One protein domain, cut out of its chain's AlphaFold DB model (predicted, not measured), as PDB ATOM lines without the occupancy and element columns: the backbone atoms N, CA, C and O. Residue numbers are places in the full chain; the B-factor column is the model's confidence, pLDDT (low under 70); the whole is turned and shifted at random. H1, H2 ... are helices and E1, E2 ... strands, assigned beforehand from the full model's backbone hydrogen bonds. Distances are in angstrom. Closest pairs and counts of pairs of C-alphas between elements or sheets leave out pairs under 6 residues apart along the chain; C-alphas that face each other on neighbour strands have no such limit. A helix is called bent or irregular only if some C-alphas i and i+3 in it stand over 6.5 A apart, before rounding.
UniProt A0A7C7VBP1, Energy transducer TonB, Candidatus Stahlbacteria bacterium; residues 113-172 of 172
ATOM      1  N   GLU A 113      27.080 -27.122  14.226       87.75
ATOM      2  CA  GLU A 113      26.228 -28.302  14.067       87.75
ATOM      3  C   GLU A 113      26.429 -29.271  15.245       87.75
ATOM      4  O   GLU A 113      27.573 -29.563  15.602       87.75
ATOM      5  N   PRO A 114      25.352 -29.803  15.856       87.75
ATOM      6  CA  PRO A 114      25.477 -30.775  16.935       87.75
ATOM      7  C   PRO A 114      25.951 -32.124  16.384       87.75
ATOM      8  O   PRO A 114      25.321 -32.714  15.503       87.75
ATOM      9  N   LYS A 115      27.029 -32.661  16.951       89.19
ATOM     10  CA  LYS A 115      27.536 -34.000  16.635       89.19
ATOM     11  C   LYS A 115      26.751 -35.087  17.368       89.19
ATOM     12  O   LYS A 115      26.573 -36.187  16.842       89.19
ATOM     13  N   TYR A 116      26.285 -34.796  18.579       89.38
ATOM     14  CA  TYR A 116      25.544 -35.719  19.424       89.38
ATOM     15  C   TYR A 116      24.326 -35.048  20.065       89.38
ATOM     16  O   TYR A 116      24.436 -34.145  20.893       89.38
ATOM     17  N   ILE A 117      23.142 -35.561  19.718       90.88
ATOM     18  CA  ILE A 117      21.860 -35.083  20.242       90.88
ATOM     19  C   ILE A 117      21.387 -36.029  21.348       90.88
ATOM     20  O   ILE A 117      20.935 -37.149  21.086       90.88
ATOM     21  N   PHE A 118      21.440 -35.560  22.594       92.50
ATOM     22  CA  PHE A 118      20.872 -36.281  23.730       92.50
ATOM     23  C   PHE A 118      19.367 -36.007  23.840       92.50
ATOM     24  O   PHE A 118      18.941 -34.854  23.953       92.50
ATOM     25  N   LYS A 119      18.547 -37.066  23.823       92.50
ATOM     26  CA  LYS A 119      17.086 -36.946  23.941       92.50
ATOM     27  C   LYS A 119      16.679 -36.631  25.392       92.50
ATOM     28  O   LYS A 119      17.106 -37.351  26.297       92.50
ATOM     29  N   PRO A 120      15.830 -35.615  25.635       93.19
ATOM     30  CA  PRO A 120      15.379 -35.283  26.981       93.19
ATOM     31  C   PRO A 120      14.549 -36.404  27.598       93.19
ATOM     32  O   PRO A 120      13.729 -37.045  26.940       93.19
ATOM     33  N   THR A 121      14.756 -36.632  28.895       94.19
ATOM     34  CA  THR A 121      13.941 -37.584  29.653       94.19
ATOM     35  C   THR A 121      12.628 -36.929  30.026       94.19
ATOM     36  O   THR A 121      12.603 -35.926  30.731       94.19
ATOM     37  N   TYR A 122      11.531 -37.513  29.566       93.88
ATOM     38  CA  TYR A 122      10.216 -36.937  29.777       93.88
ATOM     39  C   TYR A 122       9.789 -37.041  31.262       93.88
ATOM     40  O   TYR A 122       9.792 -38.147  31.822       93.88
ATOM     41  N   PRO A 123       9.418 -35.927  31.921       93.94
ATOM     42  CA  PRO A 123       9.180 -35.906  33.358       93.94
ATOM     43  C   PRO A 123       7.905 -36.662  33.758       93.94
ATOM     44  O   PRO A 123       6.876 -36.634  33.079       93.94
ATOM     45  N   LYS A 124       7.951 -37.338  34.916       94.44
ATOM     46  CA  LYS A 124       6.830 -38.159  35.416       94.44
ATOM     47  C   LYS A 124       5.564 -37.331  35.668       94.44
ATOM     48  O   LYS A 124       4.467 -37.824  35.414       94.44
ATOM     49  N   CYS A 125       5.717 -36.093  36.144       91.19
ATOM     50  CA  CYS A 125       4.608 -35.174  36.416       91.19
ATOM     51  C   CYS A 125       3.840 -34.833  35.133       91.19
ATOM     52  O   CYS A 125       2.627 -35.026  35.081       91.19
ATOM     53  N   ALA A 126       4.555 -34.453  34.066       92.75
ATOM     54  CA  ALA A 126       3.953 -34.180  32.761       92.75
ATOM     55  C   ALA A 126       3.279 -35.427  32.165       92.75
ATOM     56  O   ALA A 126       2.221 -35.320  31.551       92.75
ATOM     57  N   ARG A 127       3.827 -36.629  32.416       93.00
ATOM     58  CA  ARG A 127       3.272 -37.886  31.876       93.00
ATOM     59  C   ARG A 127       1.939 -38.242  32.509       93.00
ATOM     60  O   ARG A 127       1.022 -38.644  31.803       93.00
ATOM     61  N   LYS A 128       1.823 -38.079  33.828       94.19
ATOM     62  CA  LYS A 128       0.557 -38.291  34.545       94.19
ATOM     63  C   LYS A 128      -0.514 -37.294  34.101       94.19
ATOM     64  O   LYS A 128      -1.673 -37.670  33.985       94.19
ATOM     65  N   ALA A 129      -0.103 -36.060  33.822       93.31
ATOM     66  CA  ALA A 129      -0.985 -34.992  33.367       93.31
ATOM     67  C   ALA A 129      -1.240 -34.985  31.844       93.31
ATOM     68  O   ALA A 129      -2.018 -34.160  31.381       93.31
ATOM     69  N   LYS A 130      -0.616 -35.891  31.069       93.06
ATOM     70  CA  LYS A 130      -0.705 -35.966  29.594       93.06
ATOM     71  C   LYS A 130      -0.393 -34.630  28.891       93.06
ATOM     72  O   LYS A 130      -1.079 -34.240  27.954       93.06
ATOM     73  N   ILE A 131       0.630 -33.920  29.367       92.00
ATOM     74  CA  ILE A 131       0.994 -32.579  28.881       92.00
ATOM     75  C   ILE A 131       2.028 -32.672  27.760       92.00
ATOM     76  O   ILE A 131       3.183 -33.013  27.998       92.00
ATOM     77  N   GLU A 132       1.666 -32.291  26.548       91.06
ATOM     78  CA  GLU A 132       2.590 -32.267  25.408       91.06
ATOM     79  C   GLU A 132       2.964 -30.832  25.031       91.06
ATOM     80  O   GLU A 132       2.270 -29.880  25.389       91.06
ATOM     81  N   GLY A 133       4.090 -30.659  24.337       91.38
ATOM     82  CA  GLY A 133       4.518 -29.335  23.905       91.38
ATOM     83  C   GLY A 133       5.939 -29.282  23.363       91.38
ATOM     84  O   GLY A 133       6.687 -30.259  23.396       91.38
ATOM     85  N   THR A 134       6.308 -28.100  22.871       91.94
ATOM     86  CA  THR A 134       7.641 -27.794  22.339       91.94
ATOM     87  C   THR A 134       8.336 -26.760  23.221       91.94
ATOM     88  O   THR A 134       7.711 -25.794  23.665       91.94
ATOM     89  N   VAL A 135       9.635 -26.955  23.451       93.62
ATOM     90  CA  VAL A 135      10.497 -26.034  24.202       93.62
ATOM     91  C   VAL A 135      11.606 -25.547  23.274       93.62
ATOM     92  O   VAL A 135      12.327 -26.349  22.683       93.62
ATOM     93  N   TYR A 136      11.729 -24.231  23.140       93.25
ATOM     94  CA  TYR A 136      12.757 -23.552  22.363       93.25
ATOM     95  C   TYR A 136      13.855 -23.059  23.303       93.25
ATOM     96  O   TYR A 136      13.610 -22.237  24.192       93.25
ATOM     97  N   LEU A 137      15.070 -23.550  23.077       92.12
ATOM     98  CA  LEU A 137      16.254 -23.215  23.859       92.12
ATOM     99  C   LEU A 137      17.238 -22.406  23.013       92.12
ATOM    100  O   LEU A 137      17.403 -22.653  21.820       92.12
ATOM    101  N   LYS A 138      17.921 -21.466  23.658       91.19
ATOM    102  CA  LYS A 138      19.086 -20.755  23.141       91.19
ATOM    103  C   LYS A 138      20.310 -21.259  23.888       91.19
ATOM    104  O   LYS A 138      20.342 -21.210  25.116       91.19
ATOM    105  N   LEU A 139      21.285 -21.751  23.139       90.62
ATOM    106  CA  LEU A 139      22.502 -22.356  23.666       90.62
ATOM    107  C   LEU A 139      23.692 -21.478  23.294       90.62
ATOM    108  O   LEU A 139      23.766 -20.991  22.166       90.62
ATOM    109  N   LEU A 140      24.615 -21.299  24.230       89.38
ATOM    110  CA  LEU A 140      25.941 -20.758  23.961       89.38
ATOM    111  C   LEU A 140      26.936 -21.913  23.992       89.38
ATOM    112  O   LEU A 140      26.981 -22.657  24.971       89.38
ATOM    113  N   ILE A 141      27.710 -22.067  22.923       89.56
ATOM    114  CA  ILE A 141      28.641 -23.182  22.731       89.56
ATOM    115  C   ILE A 141      30.057 -22.611  22.640       89.56
ATOM    116  O   ILE A 141      30.271 -21.581  22.004       89.56
ATOM    117  N   ASP A 142      31.003 -23.267  23.304       88.62
ATOM    118  CA  ASP A 142      32.424 -22.928  23.257       88.62
ATOM    119  C   ASP A 142      33.078 -23.361  21.932       88.62
ATOM    120  O   ASP A 142      32.577 -24.247  21.240       88.62
ATOM    121  N   GLY A 143      34.275 -22.852  21.633       85.94
ATOM    122  CA  GLY A 143      35.090 -23.316  20.503       85.94
ATOM    123  C   GLY A 143      35.445 -24.812  20.560       85.94
ATOM    124  O   GLY A 143      35.794 -25.405  19.544       85.94
ATOM    125  N   THR A 144      35.319 -25.442  21.733       85.81
ATOM    126  CA  THR A 144      35.502 -26.888  21.935       85.81
ATOM    127  C   THR A 144      34.254 -27.731  21.636       85.81
ATOM    128  O   THR A 144      34.338 -28.958  21.660       85.81
ATOM    129  N   GLY A 145      33.101 -27.107  21.363       87.81
ATOM    130  CA  GLY A 145      31.818 -27.789  21.141       87.81
ATOM    131  C   GLY A 145      31.019 -28.080  22.417       87.81
ATOM    132  O   GLY A 145      29.968 -28.713  22.359       87.81
ATOM    133  N   LYS A 146      31.477 -27.617  23.588       90.44
ATOM    134  CA  LYS A 146      30.751 -27.789  24.854       90.44
ATOM    135  C   LYS A 146      29.760 -26.647  25.089       90.44
ATOM    136  O   LYS A 146      30.090 -25.483  24.885       90.44
ATOM    137  N   VAL A 147      28.566 -26.969  25.581       92.12
ATOM    138  CA  VAL A 147      27.564 -25.971  25.987       92.12
ATOM    139  C   VAL A 147      28.025 -25.242  27.259       92.12
ATOM    140  O   VAL A 147      28.388 -25.891  28.242       92.12
ATOM    141  N   ILE A 148      28.029 -23.906  27.229       91.38
ATOM    142  CA  ILE A 148      28.428 -23.010  28.332       91.38
ATOM    143  C   ILE A 148      27.209 -22.370  29.007       91.38
ATOM    144  O   ILE A 148      27.210 -22.206  30.223       91.38
ATOM    145  N   ASP A 149      26.191 -21.986  28.234       90.50
ATOM    146  CA  ASP A 149      24.979 -21.335  28.746       90.50
ATOM    147  C   ASP A 149      23.737 -21.866  28.020       90.50
ATOM    148  O   ASP A 149      23.780 -22.168  26.824       90.50
ATOM    149  N   VAL A 150      22.628 -21.978  28.750       92.81
ATOM    150  CA  VAL A 150      21.344 -22.492  28.260       92.81
ATOM    151  C   VAL A 150      20.228 -21.585  28.761       92.81
ATOM    152  O   VAL A 150      19.966 -21.511  29.959       92.81
ATOM    153  N   LYS A 151      19.520 -20.935  27.837       92.19
ATOM    154  CA  LYS A 151      18.371 -20.073  28.142       92.19
ATOM    155  C   LYS A 151      17.118 -20.560  27.432       92.19
ATOM    156  O   LYS A 151      17.145 -20.852  26.240       92.19
ATOM    157  N   VAL A 152      16.000 -20.608  28.150       93.19
ATOM    158  CA  VAL A 152      14.690 -20.922  27.566       93.19
ATOM    159  C   VAL A 152      14.145 -19.658  26.906       93.19
ATOM    160  O   VAL A 152      13.972 -18.641  27.569       93.19
ATOM    161  N   VAL A 153      13.907 -19.703  25.594       90.38
ATOM    162  CA  VAL A 153      13.358 -18.564  24.833       90.38
ATOM    163  C   VAL A 153      11.839 -18.620  24.816       90.38
ATOM    164  O   VAL A 153      11.167 -17.609  24.990       90.38
ATOM    165  N   LYS A 154      11.293 -19.814  24.581       89.06
ATOM    166  CA  LYS A 154       9.853 -20.041  24.519       89.06
ATOM    167  C   LYS A 154       9.548 -21.456  24.968       89.06
ATOM    168  O   LYS A 154      10.132 -22.400  24.448       89.06
ATOM    169  N   SER A 155       8.598 -21.603  25.879       90.94
ATOM    170  CA  SER A 155       8.118 -22.906  26.317       90.94
ATOM    171  C   SER A 155       6.612 -23.012  26.163       90.94
ATOM    172  O   SER A 155       5.883 -22.055  26.414       90.94
ATOM    173  N   SER A 156       6.152 -24.191  25.750       90.38
ATOM    174  CA  SER A 156       4.738 -24.548  25.788       90.38
ATOM    175  C   SER A 156       4.250 -24.868  27.203       90.38
ATOM    176  O   SER A 156       3.069 -24.680  27.485       90.38
ATOM    177  N   ASN A 157       5.110 -25.401  28.078       90.44
ATOM    178  CA  ASN A 157       4.755 -25.699  29.463       90.44
ATOM    179  C   ASN A 157       6.009 -25.728  30.359       90.44
ATOM    180  O   ASN A 157       6.908 -26.528  30.086       90.44
ATOM    181  N   PRO A 158       6.035 -24.971  31.472       90.56
ATOM    182  CA  PRO A 158       7.178 -24.921  32.388       90.56
ATOM    183  C   PRO A 158       7.628 -26.281  32.935       90.56
ATOM    184  O   PRO A 158       8.805 -26.481  33.225       90.56
ATOM    185  N   LEU A 159       6.717 -27.256  33.046       90.69
ATOM    186  CA  LEU A 159       7.042 -28.604  33.526       90.69
ATOM    187  C   LEU A 159       7.979 -29.378  32.586       90.69
ATOM    188  O   LEU A 159       8.549 -30.387  32.998       90.69
ATOM    189  N   LEU A 160       8.112 -28.951  31.328       93.00
ATOM    190  CA  LEU A 160       8.994 -29.569  30.334       93.00
ATOM    191  C   LEU A 160      10.378 -28.900  30.281       93.00
ATOM    192  O   LEU A 160      11.318 -29.502  29.759       93.00
ATOM    193  N   ASP A 161      10.518 -27.700  30.846       93.12
ATOM    194  CA  ASP A 161      11.701 -26.850  30.674       93.12
ATOM    195  C   ASP A 161      12.929 -27.439  31.344       93.12
ATOM    196  O   ASP A 161      13.984 -27.547  30.724       93.12
ATOM    197  N   GLU A 162      12.783 -27.892  32.588       92.69
ATOM    198  CA  GLU A 162      13.886 -28.472  33.350       92.69
ATOM    199  C   GLU A 162      14.478 -29.689  32.625       92.69
ATOM    200  O   GLU A 162      15.691 -29.791  32.437       92.69
ATOM    201  N   ALA A 163      13.617 -30.586  32.139       93.62
ATOM    202  CA  ALA A 163      14.041 -31.765  31.395       93.62
ATOM    203  C   ALA A 163      14.750 -31.404  30.079       93.62
ATOM    204  O   ALA A 163      15.719 -32.068  29.698       93.62
ATOM    205  N   ALA A 164      14.281 -30.360  29.392       94.19
ATOM    206  CA  ALA A 164      14.887 -29.868  28.162       94.19
ATOM    207  C   ALA A 164      16.271 -29.248  28.422       94.19
ATOM    208  O   ALA A 164      17.232 -29.586  27.731       94.19
ATOM    209  N   VAL A 165      16.403 -28.416  29.460       94.06
ATOM    210  CA  VAL A 165      17.675 -27.795  29.860       94.06
ATOM    211  C   VAL A 165      18.704 -28.861  30.235       94.06
ATOM    212  O   VAL A 165      19.825 -28.838  29.732       94.06
ATOM    213  N   GLN A 166      18.323 -29.851  31.047       94.00
ATOM    214  CA  GLN A 166      19.214 -30.949  31.449       94.00
ATOM    215  C   GLN A 166      19.711 -31.784  30.264       94.00
ATOM    216  O   GLN A 166      20.832 -32.296  30.277       94.00
ATOM    217  N   ALA A 167      18.884 -31.938  29.231       94.00
ATOM    218  CA  ALA A 167      19.280 -32.632  28.015       94.00
ATOM    219  C   ALA A 167      20.260 -31.808  27.180       94.00
ATOM    220  O   ALA A 167      21.233 -32.363  26.674       94.00
ATOM    221  N   ALA A 168      20.029 -30.499  27.082       93.31
ATOM    222  CA  ALA A 168      20.866 -29.595  26.308       93.31
ATOM    223  C   ALA A 168      22.315 -29.550  26.812       93.31
ATOM    224  O   ALA A 168      23.238 -29.542  26.007       93.31
ATOM    225  N   TRP A 169      22.542 -29.640  28.126       93.44
ATOM    226  CA  TRP A 169      23.895 -29.724  28.702       93.44
ATOM    227  C   TRP A 169      24.703 -30.950  28.261       93.44
ATOM    228  O   TRP A 169      25.925 -30.969  28.404       93.44
ATOM    229  N   LYS A 170      24.033 -31.992  27.759       93.44
ATOM    230  CA  LYS A 170      24.662 -33.243  27.310       93.44
ATOM    231  C   LYS A 170      24.913 -33.280  25.805       93.44
ATOM    232  O   LYS A 170      25.393 -34.297  25.309       93.44
ATOM    233  N   TRP A 171      24.547 -32.225  25.084       92.56
ATOM    234  CA  TRP A 171      24.837 -32.116  23.662       92.56
ATOM    235  C   TRP A 171      26.327 -31.842  23.441       92.56
ATOM    236  O   TRP A 171      26.991 -31.248  24.296       92.56
ATOM    237  N   GLN A 172      26.837 -32.325  22.308       87.31
ATOM    238  CA  GLN A 172      28.217 -32.162  21.840       87.31
ATOM    239  C   GLN A 172      28.239 -32.003  20.325       87.31
ATOM    240  O   GLN A 172      27.259 -32.443  19.681       87.31
TER     241      GLN A 172
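Overview. This is residues 113 to 172 of the 172 residues of the protein "Energy transducer TonB" of Candidatus Stahlbacteria bacterium (UniProt A0A7C7VBP1). An extended lead-in, residues 117 to 123, runs past one side of helix H2 to the short helix H1 at one end; a two-stranded antiparallel hairpin, E1 and E2, covers the other side of H2. The 60 printed residues hold H1, E1, E2 and H2 in that order, a mixed class. The rod spans 40 by 20 by 15 A and is only just compact, close to loose, with a radius of gyration of the C-alphas of 12.2 A.

Arrangement. H1, residues 124 to 128, and H2, residues 158 to 168, only just touch, with 3 pairs of C-alphas within 8 A; the closest, Ala 126 and Leu 159, are 6.4 A apart. E1, residues 135 to 141, and E2, residues 147 to 155, form an antiparallel hairpin at 159 degrees, with N 138 and O 151 within hydrogen-bond range at 2.8 A. The closest C-alphas of E2 and H2, Val 150 and Val 165, are 6.6 A apart; those of E1 and H2, Val 135 and Asp 161, also 6.6 A. H1 and E2 are apart. The O i to N i+4 pair of H1 is within range, as are 5 of 7 in H2.

Along the chain. H1 begins at C-alpha 124 (6.830, -38.159, 35.416) and measures 6.3 A. E1 measures 18.4 A and E2 19.7 A. H2, 15.7 A, ends at C-alpha 168 (20.866, -29.595, 26.308); it is only just irregular, with C-alphas 159 and 162 6.8 A apart.

Size, cuts and confidence. The C-alphas farthest apart, Lys 128 and Gly 143, are 40.2 A apart. The printed part has no cut, no link is long, and no printed residue is under 70 in pLDDT.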